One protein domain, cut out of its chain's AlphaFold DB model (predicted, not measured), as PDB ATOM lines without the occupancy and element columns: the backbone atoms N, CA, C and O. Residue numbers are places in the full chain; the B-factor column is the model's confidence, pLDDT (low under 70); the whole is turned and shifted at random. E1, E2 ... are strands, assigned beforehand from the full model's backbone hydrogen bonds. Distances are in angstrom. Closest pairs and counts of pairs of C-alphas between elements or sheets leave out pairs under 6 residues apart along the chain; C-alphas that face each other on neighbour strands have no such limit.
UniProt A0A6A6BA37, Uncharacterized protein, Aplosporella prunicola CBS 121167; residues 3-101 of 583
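Overview. This is residues 3 to 101 of the 583 residues of an uncharacterized protein of Aplosporella prunicola CBS 121167 (UniProt A0A6A6BA37). Little regular structure: a four-stranded antiparallel sheet, E2 - E1 - E5 - E4, has a large loop, residues 12 to 30, sticking out at one end, and small E3 beyond the other. The 99 printed residues, all strand by class, include 31 in named strands, E1 to E5 in order. The whole is flat, 61 by 38 by 19 A, and only just loose, close to extended; the radius of gyration of the C-alphas is 18.4 A.

Along the chain. E1, residues 3 to 9, begins at C-alpha 3 (222.483, 93.405, 109.447) and spans 18.6 A. E2, residues 33 to 41, spans 24.2 A; E3 is residues 51 to 53, E4 75 to 78. E5, residues 87 to 94, spans 23.4 A, ending at C-alpha 94 (222.266, 99.975, 110.542).

Arrangement. Within hydrogen-bond range are N 6 and O 36 in hairpin E1 and E2, N 7 and O 89 between E1 and E5, and N 90 and O 77 in hairpin E4 and E5, each 2.8 A. E3 pairs with no named strand.

Size, cuts and confidence. The farthest C-alphas, Gly 17 and Ser 48, are 61.2 A apart. The printed part has no cut. Links E1 to E2 and E3 to E4 are long. Residues 9 to 32 and 80 to 86 have pLDDT under 70.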
ATOM      1  N   ARG A   3     222.125  94.570 110.249       89.38
ATOM      2  CA  ARG A   3     222.483  93.405 109.447       89.38
ATOM      3  C   ARG A   3     223.995  93.306 109.410       89.38
ATOM      4  O   ARG A   3     224.650  94.286 109.070       89.38
ATOM      5  N   GLN A   4     224.511  92.129 109.721       89.12
ATOM      6  CA  GLN A   4     225.918  91.799 109.577       89.12
ATOM      7  C   GLN A   4     226.040  90.702 108.529       89.12
ATOM      8  O   GLN A   4     225.372  89.671 108.631       89.12
ATOM      9  N   VAL A   5     226.880  90.942 107.527       87.12
ATOM     10  CA  VAL A   5     227.193  89.952 106.496       87.12
ATOM     11  C   VAL A   5     228.684  89.698 106.517       87.12
ATOM     12  O   VAL A   5     229.464  90.645 106.487       87.12
ATOM     13  N   ILE A   6     229.061  88.428 106.580       85.50
ATOM     14  CA  ILE A   6     230.445  87.981 106.500       85.50
ATOM     15  C   ILE A   6     230.606  87.250 105.175       85.50
ATOM     16  O   ILE A   6     229.936  86.247 104.928       85.50
ATOM     17  N   TYR A   7     231.497  87.761 104.341       83.81
ATOM     18  CA  TYR A   7     231.860  87.186 103.055       83.81
ATOM     19  C   TYR A   7     233.188  86.448 103.174       83.81
ATOM     20  O   TYR A   7     234.106  86.948 103.828       83.81
ATOM     21  N   ASP A   8     233.305  85.304 102.506       80.12
ATOM     22  CA  ASP A   8     234.600  84.754 102.123       80.12
ATOM     23  C   ASP A   8     235.036  85.453 100.834       80.12
ATOM     24  O   ASP A   8     234.377  85.351  99.794       80.12
ATOM     25  N   LYS A   9     236.135  86.202 100.890       68.81
ATOM     26  CA  LYS A   9     236.815  86.637  99.677       68.81
ATOM     27  C   LYS A   9     237.663  85.464  99.219       68.81
ATOM     28  O   LYS A   9     238.778  85.272  99.712       68.81
ATOM     29  N   GLU A  10     237.140  84.698  98.256       57.72
ATOM     30  CA  GLU A  10     237.961  83.741  97.518       57.72
ATOM     31  C   GLU A  10     239.250  84.446  97.072       57.72
ATOM     32  O   GLU A  10     239.241  85.571  96.566       57.72
ATOM     33  N   ASN A  11     240.388  83.793  97.312       46.81
ATOM     34  CA  ASN A  11     241.680  84.259  96.834       46.81
ATOM     35  C   ASN A  11     241.614  84.409  95.305       46.81
ATOM     36  O   ASN A  11     241.820  83.433  94.582       46.81
ATOM     37  N   ASP A  12     241.468  85.640  94.811       43.47
ATOM     38  CA  ASP A  12     241.753  86.055  93.425       43.47
ATOM     39  C   ASP A  12     243.265  85.948  93.098       43.47
ATOM     40  O   ASP A  12     243.877  86.766  92.409       43.47
ATOM     41  N   ALA A  13     243.916  84.900  93.596       40.41
ATOM     42  CA  ALA A  13     245.294  84.546  93.331       40.41
ATOM     43  C   ALA A  13     245.380  83.489  92.221       40.41
ATOM     44  O   ALA A  13     246.106  82.508  92.358       40.41
ATOM     45  N   VAL A  14     244.693  83.699  91.093       36.69
ATOM     46  CA  VAL A  14     245.131  83.156  89.797       36.69
ATOM     47  C   VAL A  14     244.897  84.194  88.702       36.69
ATOM     48  O   VAL A  14     244.004  84.092  87.863       36.69
ATOM     49  N   GLY A  15     245.773  85.195  88.660       37.66
ATOM     50  CA  GLY A  15     246.059  85.862  87.401       37.66
ATOM     51  C   GLY A  15     246.617  84.833  86.418       37.66
ATOM     52  O   GLY A  15     247.699  84.302  86.653       37.66
ATOM     53  N   LEU A  16     245.858  84.530  85.361       36.34
ATOM     54  CA  LEU A  16     246.301  84.409  83.963       36.34
ATOM     55  C   LEU A  16     245.164  83.823  83.105       36.34
ATOM     56  O   LEU A  16     244.925  82.620  83.094       36.34
ATOM     57  N   GLY A  17     244.528  84.692  82.315       38.56
ATOM     58  CA  GLY A  17     243.811  84.302  81.099       38.56
ATOM     59  C   GLY A  17     242.286  84.310  81.181       38.56
ATOM     60  O   GLY A  17     241.667  83.263  81.333       38.56
ATOM     61  N   LYS A  18     241.676  85.471  80.921       35.69
ATOM     62  CA  LYS A  18     240.400  85.550  80.193       35.69
ATOM     63  C   LYS A  18     240.326  86.868  79.423       35.69
ATOM     64  O   LYS A  18     239.804  87.875  79.884       35.69
ATOM     65  N   GLU A  19     240.919  86.829  78.236       39.41
ATOM     66  CA  GLU A  19     240.556  87.696  77.120       39.41
ATOM     67  C   GLU A  19     239.090  87.461  76.716       39.41
ATOM     68  O   GLU A  19     238.609  86.329  76.721       39.41
ATOM     69  N   LEU A  20     238.434  88.558  76.319       41.78
ATOM     70  CA  LEU A  20     237.176  88.663  75.572       41.78
ATOM     71  C   LEU A  20     235.947  87.903  76.113       41.78
ATOM     72  O   LEU A  20     235.687  86.748  75.771       41.78
ATOM     73  N   ARG A  21     235.043  88.651  76.756       32.19
ATOM     74  CA  ARG A  21     233.601  88.463  76.545       32.19
ATOM     75  C   ARG A  21     232.917  89.812  76.358       32.19
ATOM     76  O   ARG A  21     233.097  90.734  77.140       32.19
ATOM     77  N   THR A  22     232.224  89.895  75.236       32.84
ATOM     78  CA  THR A  22     231.482  91.029  74.700       32.84
ATOM     79  C   THR A  22     230.302  91.418  75.581       32.84
ATOM     80  O   THR A  22     229.642  90.552  76.148       32.84
ATOM     81  N   GLU A  23     230.035  92.721  75.599       45.09
ATOM     82  CA  GLU A  23     228.828  93.382  76.092       45.09
ATOM     83  C   GLU A  23     227.555  92.621  75.690       45.09
ATOM     84  O   GLU A  23     227.282  92.475  74.498       45.09
ATOM     85  N   THR A  24     226.806  92.107  76.671       37.47
ATOM     86  CA  THR A  24     225.332  91.993  76.715       37.47
ATOM     87  C   THR A  24     224.900  91.210  77.966       37.47
ATOM     88  O   THR A  24     225.389  90.108  78.197       37.47
ATOM     89  N   GLU A  25     223.932  91.781  78.697       31.52
ATOM     90  CA  GLU A  25     223.132  91.219  79.813       31.52
ATOM     91  C   GLU A  25     223.705  91.329  81.257       31.52
ATOM     92  O   GLU A  25     224.921  91.356  81.441       31.52
ATOM     93  N   PRO A  26     222.819  91.504  82.268       40.25
ATOM     94  CA  PRO A  26     222.972  92.474  83.360       40.25
ATOM     95  C   PRO A  26     223.456  91.876  84.690       40.25
ATOM     96  O   PRO A  26     223.345  90.675  84.914       40.25
ATOM     97  N   ASP A  27     223.936  92.764  85.568       39.16
ATOM     98  CA  ASP A  27     224.047  92.640  87.030       39.16
ATOM     99  C   ASP A  27     224.369  91.236  87.562       39.16
ATOM    100  O   ASP A  27     223.505  90.532  88.084       39.16
ATOM    101  N   ASN A  28     225.645  90.859  87.486       33.19
ATOM    102  CA  ASN A  28     226.193  89.836  88.367       33.19
ATOM    103  C   ASN A  28     227.178  90.530  89.310       33.19
ATOM    104  O   ASN A  28     228.377  90.590  89.031       33.19
ATOM    105  N   ASP A  29     226.639  91.129  90.377       40.72
ATOM    106  CA  ASP A  29     227.432  91.487  91.552       40.72
ATOM    107  C   ASP A  29     228.239  90.240  91.935       40.72
ATOM    108  O   ASP A  29     227.677  89.153  92.055       40.72
ATOM    109  N   SER A  30     229.559  90.377  92.027       43.69
ATOM    110  CA  SER A  30     230.490  89.296  92.351       43.69
ATOM    111  C   SER A  30     229.961  88.450  93.514       43.69
ATOM    112  O   SER A  30     229.832  88.964  94.626       43.69
ATOM    113  N   GLU A  31     229.642  87.178  93.251       48.78
ATOM    114  CA  GLU A  31     229.205  86.193  94.248       48.78
ATOM    115  C   GLU A  31     230.376  85.874  95.191       48.78
ATOM    116  O   GLU A  31     231.049  84.860  95.053       48.78
ATOM    117  N   ALA A  32     230.672  86.777  96.127       59.44
ATOM    118  CA  ALA A  32     231.448  86.425  97.304       59.44
ATOM    119  C   ALA A  32     230.580  85.501  98.171       59.44
ATOM    120  O   ALA A  32     229.422  85.827  98.462       59.44
ATOM    121  N   ASP A  33     231.121  84.349  98.562       73.62
ATOM    122  CA  ASP A  33     230.371  83.354  99.320       73.62
ATOM    123  C   ASP A  33     230.017  83.915 100.701       73.62
ATOM    124  O   ASP A  33     230.878  84.240 101.519       73.62
ATOM    125  N   VAL A  34     228.720  84.052 100.971       80.31
ATOM    126  CA  VAL A  34     228.230  84.538 102.262       80.31
ATOM    127  C   VAL A  34     228.382  83.424 103.297       80.31
ATOM    128  O   VAL A  34     227.648  82.434 103.271       80.31
ATOM    129  N   ILE A  35     229.319  83.605 104.226       82.31
ATOM    130  CA  ILE A  35     229.579  82.698 105.352       82.31
ATOM    131  C   ILE A  35     228.469  82.835 106.395       82.31
ATOM    132  O   ILE A  35     227.948  81.844 106.909       82.31
ATOM    133  N   GLU A  36     228.110  84.075 106.717       83.12
ATOM    134  CA  GLU A  36     227.124  84.395 107.742       83.12
ATOM    135  C   GLU A  36     226.316  85.627 107.322       83.12
ATOM    136  O   GLU A  36     226.880  86.640 106.919       83.12
ATOM    137  N   ASP A  37     224.986  85.544 107.407       86.06
ATOM    138  CA  ASP A  37     224.066  86.672 107.208       86.06
ATOM    139  C   ASP A  37     223.107  86.698 108.395       86.06
ATOM    140  O   ASP A  37     222.253  85.818 108.545       86.06
ATOM    141  N   SER A  38     223.277  87.687 109.269       86.31
ATOM    142  CA  SER A  38     222.436  87.866 110.446       86.31
ATOM    143  C   SER A  38     221.737  89.218 110.396       86.31
ATOM    144  O   SER A  38     222.326  90.235 110.037       86.31
ATOM    145  N   ILE A  39     220.451  89.233 110.751       88.31
ATOM    146  CA  ILE A  39     219.657  90.457 110.869       88.31
ATOM    147  C   ILE A  39     219.043  90.488 112.259       88.31
ATOM    148  O   ILE A  39     218.342  89.563 112.674       88.31
ATOM    149  N   VAL A  40     219.286  91.585 112.963       88.25
ATOM    150  CA  VAL A  40     218.939  91.764 114.364       88.25
ATOM    151  C   VAL A  40     218.200  93.083 114.561       88.25
ATOM    152  O   VAL A  40     218.629  94.152 114.130       88.25
ATOM    153  N   LEU A  41     217.078  93.057 115.274       89.25
ATOM    154  CA  LEU A  41     216.502  94.264 115.861       89.25
ATOM    155  C   LEU A  41     217.085  94.450 117.257       89.25
ATOM    156  O   LEU A  41     216.699  93.739 118.176       89.25
ATOM    157  N   SER A  42     218.011  95.397 117.398       85.81
ATOM    158  CA  SER A  42     218.809  95.641 118.609       85.81
ATOM    159  C   SER A  42     218.087  96.362 119.753       85.81
ATOM    160  O   SER A  42     218.646  96.456 120.842       85.81
ATOM    161  N   ASN A  43     216.889  96.909 119.513       87.06
ATOM    162  CA  ASN A  43     215.992  97.430 120.549       87.06
ATOM    163  C   ASN A  43     214.588  97.643 119.962       87.06
ATOM    164  O   ASN A  43     214.331  98.645 119.290       87.06
ATOM    165  N   VAL A  44     213.672  96.699 120.173       90.06
ATOM    166  CA  VAL A  44     212.290  96.820 119.695       90.06
ATOM    167  C   VAL A  44     211.472  97.585 120.727       90.06
ATOM    168  O   VAL A  44     211.264  97.105 121.844       90.06
ATOM    169  N   LEU A  45     210.982  98.761 120.343       91.50
ATOM    170  CA  LEU A  45     210.140  99.624 121.170       91.50
ATOM    171  C   LEU A  45     208.710  99.655 120.626       91.50
ATOM    172  O   LEU A  45     208.493  99.583 119.417       91.50
ATOM    173  N   ASP A  46     207.734  99.796 121.516       90.62
ATOM    174  CA  ASP A  46     206.372 100.137 121.116       90.62
ATOM    175  C   ASP A  46     206.222 101.650 120.858       90.62
ATOM    176  O   ASP A  46     207.125 102.446 121.118       90.62
ATOM    177  N   LEU A  47     205.042 102.070 120.389       90.00
ATOM    178  CA  LEU A  47     204.744 103.485 120.112       90.00
ATOM    179  C   LEU A  47     204.794 104.396 121.355       90.00
ATOM    180  O   LEU A  47     204.801 105.613 121.219       90.00
ATOM    181  N   SER A  48     204.821 103.824 122.561       88.56
ATOM    182  CA  SER A  48     204.980 104.561 123.820       88.56
ATOM    183  C   SER A  48     206.432 104.619 124.307       88.56
ATOM    184  O   SER A  48     206.688 105.139 125.390       88.56
ATOM    185  N   GLY A  49     207.381 104.068 123.542       89.31
ATOM    186  CA  GLY A  49     208.787 103.963 123.927       89.31
ATOM    187  C   GLY A  49     209.074 102.855 124.947       89.31
ATOM    188  O   GLY A  49     210.153 102.832 125.534       89.31
ATOM    189  N   THR A  50     208.135 101.933 125.187       89.25
ATOM    190  CA  THR A  50     208.369 100.773 126.060       89.25
ATOM    191  C   THR A  50     209.084  99.677 125.275       89.25
ATOM    192  O   THR A  50     208.610  99.270 124.216       89.25
ATOM    193  N   THR A  51     210.182  99.147 125.815       87.88
ATOM    194  CA  THR A  51     210.884  98.001 125.220       87.88
ATOM    195  C   THR A  51     210.014  96.746 125.218       87.88
ATOM    196  O   THR A  51     209.597  96.257 126.272       87.88
ATOM    197  N   VAL A  52     209.776  96.222 124.019       86.31
ATOM    198  CA  VAL A  52     209.057  94.973 123.738       86.31
ATOM    199  C   VAL A  52     210.025  93.797 123.745       86.31
ATOM    200  O   VAL A  52     209.768  92.790 124.401       86.31
ATOM    201  N   TYR A  53     211.146  93.941 123.035       82.38
ATOM    202  CA  TYR A  53     212.141  92.890 122.834       82.38
ATOM    203  C   TYR A  53     213.530  93.529 122.712       82.38
ATOM    204  O   TYR A  53     213.688  94.442 121.901       82.38
ATOM    205  N   PRO A  54     214.531  93.107 123.504       76.44
ATOM    206  CA  PRO A  54     215.825  93.773 123.534       76.44
ATOM    207  C   PRO A  54     216.606  93.476 122.260       76.44
ATOM    208  O   PRO A  54     217.009  94.403 121.584       76.44
ATOM    209  N   GLN A  55     216.750  92.206 121.885       79.69
ATOM    210  CA  GLN A  55     217.483  91.813 120.691       79.69
ATOM    211  C   GLN A  55     216.742  90.690 119.975       79.69
ATOM    212  O   GLN A  55     216.644  89.597 120.510       79.69
ATOM    213  N   MET A  56     216.192  90.947 118.789       81.31
ATOM    214  CA  MET A  56     215.378  89.963 118.067       81.31
ATOM    215  C   MET A  56     216.023  89.592 116.737       81.31
ATOM    216  O   MET A  56     216.187  90.459 115.879       81.31
ATOM    217  N   ASN A  57     216.323  88.309 116.538       80.88
ATOM    218  CA  ASN A  57     216.724  87.807 115.224       80.88
ATOM    219  C   ASN A  57     215.538  87.864 114.261       80.88
ATOM    220  O   ASN A  57     214.430  87.435 114.593       80.88
ATOM    221  N   VAL A  58     215.777  88.375 113.059       82.44
ATOM    222  CA  VAL A  58     214.760  88.530 112.021       82.44
ATOM    223  C   VAL A  58     215.200  87.790 110.777       82.44
ATOM    224  O   VAL A  58     216.298  87.985 110.270       82.44
ATOM    225  N   ASN A  59     214.321  86.947 110.249       80.88
ATOM    226  CA  ASN A  59     214.546  86.371 108.935       80.88
ATOM    227  C   ASN A  59     214.309  87.444 107.858       80.88
ATOM    228  O   ASN A  59     213.318  88.176 107.903       80.88
ATOM    229  N   LYS A  60     215.203  87.515 106.866       81.38
ATOM    230  CA  LYS A  60     215.123  88.435 105.722       81.38
ATOM    231  C   LYS A  60     213.771  88.373 105.001       81.38
ATOM    232  O   LYS A  60     213.304  89.395 104.508       81.38
ATOM    233  N   ASN A  61     213.107  87.214 104.996       82.75
ATOM    234  CA  ASN A  61     211.776  87.037 104.402       82.75
ATOM    235  C   ASN A  61     210.644  87.812 105.114       82.75
ATOM    236  O   ASN A  61     209.545  87.901 104.572       82.75
ATOM    237  N   ARG A  62     210.894  88.381 106.301       81.38
ATOM    238  CA  ARG A  62     209.930  89.203 107.051       81.38
ATOM    239  C   ARG A  62     210.040  90.693 106.734       81.38
ATOM    240  O   ARG A  62     209.230  91.477 107.223       81.38
ATOM    241  N   ILE A  63     211.038  91.099 105.950       88.00
ATOM    242  CA  ILE A  63     211.222  92.497 105.572       88.00
ATOM    243  C   ILE A  63     210.382  92.779 104.328       88.00
ATOM    244  O   ILE A  63     210.622  92.224 103.261       88.00
ATOM    245  N   LEU A  64     209.386  93.655 104.478       89.00
ATOM    246  CA  LEU A  64     208.478  94.032 103.389       89.00
ATOM    247  C   LEU A  64     209.147  94.925 102.338       89.00
ATOM    248  O   LEU A  64     208.751  94.914 101.174       89.00
ATOM    249  N   GLN A  65     210.127  95.733 102.749       88.31
ATOM    250  CA  GLN A  65     210.827  96.634 101.845       88.31
ATOM    251  C   GLN A  65     211.618  95.829 100.812       88.31
ATOM    252  O   GLN A  65     212.351  94.904 101.152       88.31
ATOM    253  N   TYR A  66     211.483  96.200  99.541       86.94
ATOM    254  CA  TYR A  66     212.245  95.583  98.465       86.94
ATOM    255  C   TYR A  66     213.712  96.023  98.534       86.94
ATOM    256  O   TYR A  66     213.988  97.220  98.556       86.94
ATOM    257  N   LYS A  67     214.636  95.051  98.558       85.50
ATOM    258  CA  LYS A  67     216.098  95.262  98.551       85.50
ATOM    259  C   LYS A  67     216.582  96.357  99.538       85.50
ATOM    260  O   LYS A  67     217.266  97.292  99.130       85.50
ATOM    261  N   PRO A  68     216.283  96.245 100.848       84.69
ATOM    262  CA  PRO A  68     216.572  97.299 101.834       84.69
ATOM    263  C   PRO A  68     218.076  97.533 102.051       84.69
ATOM    264  O   PRO A  68     218.474  98.610 102.471       84.69
ATOM    265  N   PHE A  69     218.906  96.536 101.727       86.94
ATOM    266  CA  PHE A  69     220.361  96.577 101.883       86.94
ATOM    267  C   PHE A  69     221.105  96.743 100.550       86.94
ATOM    268  O   PHE A  69     222.306  96.514 100.497       86.94
ATOM    269  N   SER A  70     220.417  97.105  99.459       87.44
ATOM    270  CA  SER A  70     221.076  97.466  98.192       87.44
ATOM    271  C   SER A  70     221.574  98.911  98.252       87.44
ATOM    272  O   SER A  70     221.027  99.800  97.601       87.44
ATOM    273  N   ARG A  71     222.572  99.133  99.106       87.50
ATOM    274  CA  ARG A  71     223.268 100.399  99.359       87.50
ATOM    275  C   ARG A  71     224.674 100.103  99.884       87.50
ATOM    276  O   ARG A  71     224.943  98.963 100.260       87.50
ATOM    277  N   ASP A  72     225.516 101.124  99.979       91.31
ATOM    278  CA  ASP A  72     226.813 101.000 100.650       91.31
ATOM    279  C   ASP A  72     226.613 100.672 102.148       91.31
ATOM    280  O   ASP A  72     225.654 101.176 102.762       91.31
ATOM    281  N   PRO A  73     227.460  99.808 102.738       92.31
ATOM    282  CA  PRO A  73     227.412  99.510 104.164       92.31
ATOM    283  C   PRO A  73     227.858 100.707 104.999       92.31
ATOM    284  O   PRO A  73     228.569 101.598 104.539       92.31
ATOM    285  N   ASP A  74     227.413 100.724 106.252       92.62
ATOM    286  CA  ASP A  74     227.741 101.804 107.179       92.62
ATOM    287  C   ASP A  74     229.145 101.631 107.775       92.62
ATOM    288  O   ASP A  74     229.807 102.629 108.037       92.62
ATOM    289  N   ASP A  75     229.589 100.382 107.959       93.31
ATOM    290  CA  ASP A  75     230.959 100.013 108.332       93.31
ATOM    291  C   ASP A  75     231.401  98.749 107.581       93.31
ATOM    292  O   ASP A  75     230.578  97.882 107.265       93.31
ATOM    293  N   GLU A  76     232.713  98.607 107.381       90.38
ATOM    294  CA  GLU A  76     233.347  97.413 106.817       90.38
ATOM    295  C   GLU A  76     234.649  97.084 107.559       90.38
ATOM    296  O   GLU A  76     235.427  97.976 107.905       90.38
ATOM    297  N   GLU A  77     234.911  95.797 107.784       88.44
ATOM    298  CA  GLU A  77     236.152  95.291 108.371       88.44
ATOM    299  C   GLU A  77     236.677  94.132 107.532       88.44
ATOM    300  O   GLU A  77     235.937  93.226 107.149       88.44
ATOM    301  N   ASN A  78     237.977  94.149 107.266       83.12
ATOM    302  CA  ASN A  78     238.659  93.099 106.532       83.12
ATOM    303  C   ASN A  78     239.632  92.393 107.480       83.12
ATOM    304  O   ASN A  78     240.470  93.054 108.098       83.12
ATOM    305  N   SER A  79     239.540  91.067 107.589       75.62
ATOM    306  CA  SER A  79     240.380  90.284 108.509       75.62
ATOM    307  C   SER A  79     241.866  90.269 108.134       75.62
ATOM    308  O   SER A  79     242.710  89.901 108.955       75.62
ATOM    309  N   GLY A  80     242.212  90.757 106.938       66.75
ATOM    310  CA  GLY A  80     243.587  90.892 106.475       66.75
ATOM    311  C   GLY A  80     244.205  89.561 106.042       66.75
ATOM    312  O   GLY A  80     243.627  88.487 106.168       66.75
ATOM    313  N   PHE A  81     245.415  89.624 105.481       62.19
ATOM    314  CA  PHE A  81     246.087  88.444 104.935       62.19
ATOM    315  C   PHE A  81     246.667  87.564 106.057       62.19
ATOM    316  O   PHE A  81     247.726  87.871 106.607       62.19
ATOM    317  N   THR A  82     246.010  86.449 106.381       59.38
ATOM    318  CA  THR A  82     246.444  85.503 107.434       59.38
ATOM    319  C   THR A  82     247.293  84.336 106.907       59.38
ATOM    320  O   THR A  82     247.629  83.410 107.646       59.38
ATOM    321  N   GLY A  83     247.711  84.371 105.637       59.28
ATOM    322  CA  GLY A  83     248.645  83.414 105.032       59.28
ATOM    323  C   GLY A  83     248.049  82.041 104.702       59.28
ATOM    324  O   GLY A  83     248.415  81.490 103.669       59.28
ATOM    325  N   ASN A  84     247.124  81.525 105.523       59.72
ATOM    326  CA  ASN A  84     246.494  80.207 105.353       59.72
ATOM    327  C   ASN A  84     244.970  80.176 105.608       59.72
ATOM    328  O   ASN A  84     244.362  79.144 105.328       59.72
ATOM    329  N   GLU A  85     244.355  81.232 106.157       60.81
ATOM    330  CA  GLU A  85     242.891  81.325 106.302       60.81
ATOM    331  C   GLU A  85     242.329  82.210 105.176       60.81
ATOM    332  O   GLU A  85     243.032  83.086 104.664       60.81
ATOM    333  N   GLY A  86     241.092  81.937 104.747       64.69
ATOM    334  CA  GLY A  86     240.385  82.782 103.780       64.69
ATOM    335  C   GLY A  86     240.280  84.216 104.298       64.69
ATOM    336  O   GLY A  86     240.180  84.436 105.509       64.69
ATOM    337  N   ILE A  87     240.358  85.194 103.395       74.75
ATOM    338  CA  ILE A  87     240.167  86.597 103.764       74.75
ATOM    339  C   ILE A  87     238.673  86.793 103.951       74.75
ATOM    340  O   ILE A  87     237.897  86.570 103.030       74.75
ATOM    341  N   THR A  88     238.271  87.255 105.123       82.62
ATOM    342  CA  THR A  88     236.876  87.595 105.386       82.62
ATOM    343  C   THR A  88     236.667  89.097 105.346       82.62
ATOM    344  O   THR A  88     237.475  89.877 105.856       82.62
ATOM    345  N   GLU A  89     235.565  89.503 104.733       85.94
ATOM    346  CA  GLU A  89     235.066  90.872 104.791       85.94
ATOM    347  C   GLU A  89     233.747  90.868 105.549       85.94
ATOM    348  O   GLU A  89     232.833  90.115 105.224       85.94
ATOM    349  N   THR A  90     233.666  91.688 106.590       89.44
ATOM    350  CA  THR A  90     232.455  91.871 107.379       89.44
ATOM    351  C   THR A  90     231.879  93.240 107.071       89.44
ATOM    352  O   THR A  90     232.569  94.243 107.224       89.44
ATOM    353  N   GLN A  91     230.620  93.281 106.648       92.00
ATOM    354  CA  GLN A  91     229.887  94.513 106.367       92.00
ATOM    355  C   GLN A  91     228.737  94.674 107.367       92.00
ATOM    356  O   GLN A  91     228.010  93.712 107.641       92.00
ATOM    357  N   TRP A  92     228.545  95.893 107.879       93.06
ATOM    358  CA  TRP A  92     227.446  96.236 108.787       93.06
ATOM    359  C   TRP A  92     226.503  97.265 108.169       93.06
ATOM    360  O   TRP A  92     226.924  98.313 107.684       93.06
ATOM    361  N   TYR A  93     225.205  96.992 108.274       93.44
ATOM    362  CA  TYR A  93     224.127  97.898 107.884       93.44
ATOM    363  C   TYR A  93     223.258  98.204 109.099       93.44
ATOM    364  O   TYR A  93     222.783  97.283 109.763       93.44
ATOM    365  N   ARG A  94     223.010  99.478 109.385       92.75
ATOM    366  CA  ARG A  94     222.266  99.975 110.542       92.75
ATOM    367  C   ARG A  94     221.150 100.907 110.094       92.75
ATOM    368  O   ARG A  94     221.369 102.067 109.772       92.75
ATOM    369  N   ASP A  95     219.925 100.405 110.174       90.69
ATOM    370  CA  ASP A  95     218.717 101.149 109.822       90.69
ATOM    371  C   ASP A  95     217.755 101.259 111.008       90.69
ATOM    372  O   ASP A  95     217.668 100.378 111.873       90.69
ATOM    373  N   THR A  96     216.948 102.320 111.026       90.50
ATOM    374  CA  THR A  96     215.745 102.364 111.868       90.50
ATOM    375  C   THR A  96     214.604 101.685 111.118       90.50
ATOM    376  O   THR A  96     214.303 102.056 109.989       90.50
ATOM    377  N   ALA A  97     213.960 100.695 111.738       91.00
ATOM    378  CA  ALA A  97     212.893  99.919 111.112       91.00
ATOM    379  C   ALA A  97     211.553 100.143 111.822       91.00
ATOM    380  O   ALA A  97     211.499 100.206 113.052       91.00
ATOM    381  N   LEU A  98     210.469 100.207 111.045       91.75
ATOM    382  CA  LEU A  98     209.104 100.138 111.558       91.75
ATOM    383  C   LEU A  98     208.646  98.676 111.567       91.75
ATOM    384  O   LEU A  98     208.655  98.012 110.533       91.75
ATOM    385  N   VAL A  99     208.221  98.185 112.731       90.75
ATOM    386  CA  VAL A  99     207.720  96.817 112.900       90.75
ATOM    387  C   VAL A  99     206.197  96.852 112.975       90.75
ATOM    388  O   VAL A  99     205.632  97.434 113.898       90.75
ATOM    389  N   ILE A 100     205.529  96.231 112.000       90.69
ATOM    390  CA  ILE A 100     204.066  96.156 111.923       90.69
ATOM    391  C   ILE A 100     203.654  94.701 112.136       90.69
ATOM    392  O   ILE A 100     204.023  93.833 111.350       90.69
ATOM    393  N   VAL A 101     202.891  94.440 113.198       89.25
ATOM    394  CA  VAL A 101     202.435  93.091 113.558       89.25
ATOM    395  C   VAL A 101     200.937  93.133 113.855       89.25
ATOM    396  O   VAL A 101     200.511  93.975 114.654       89.25
TER     397      VAL A 101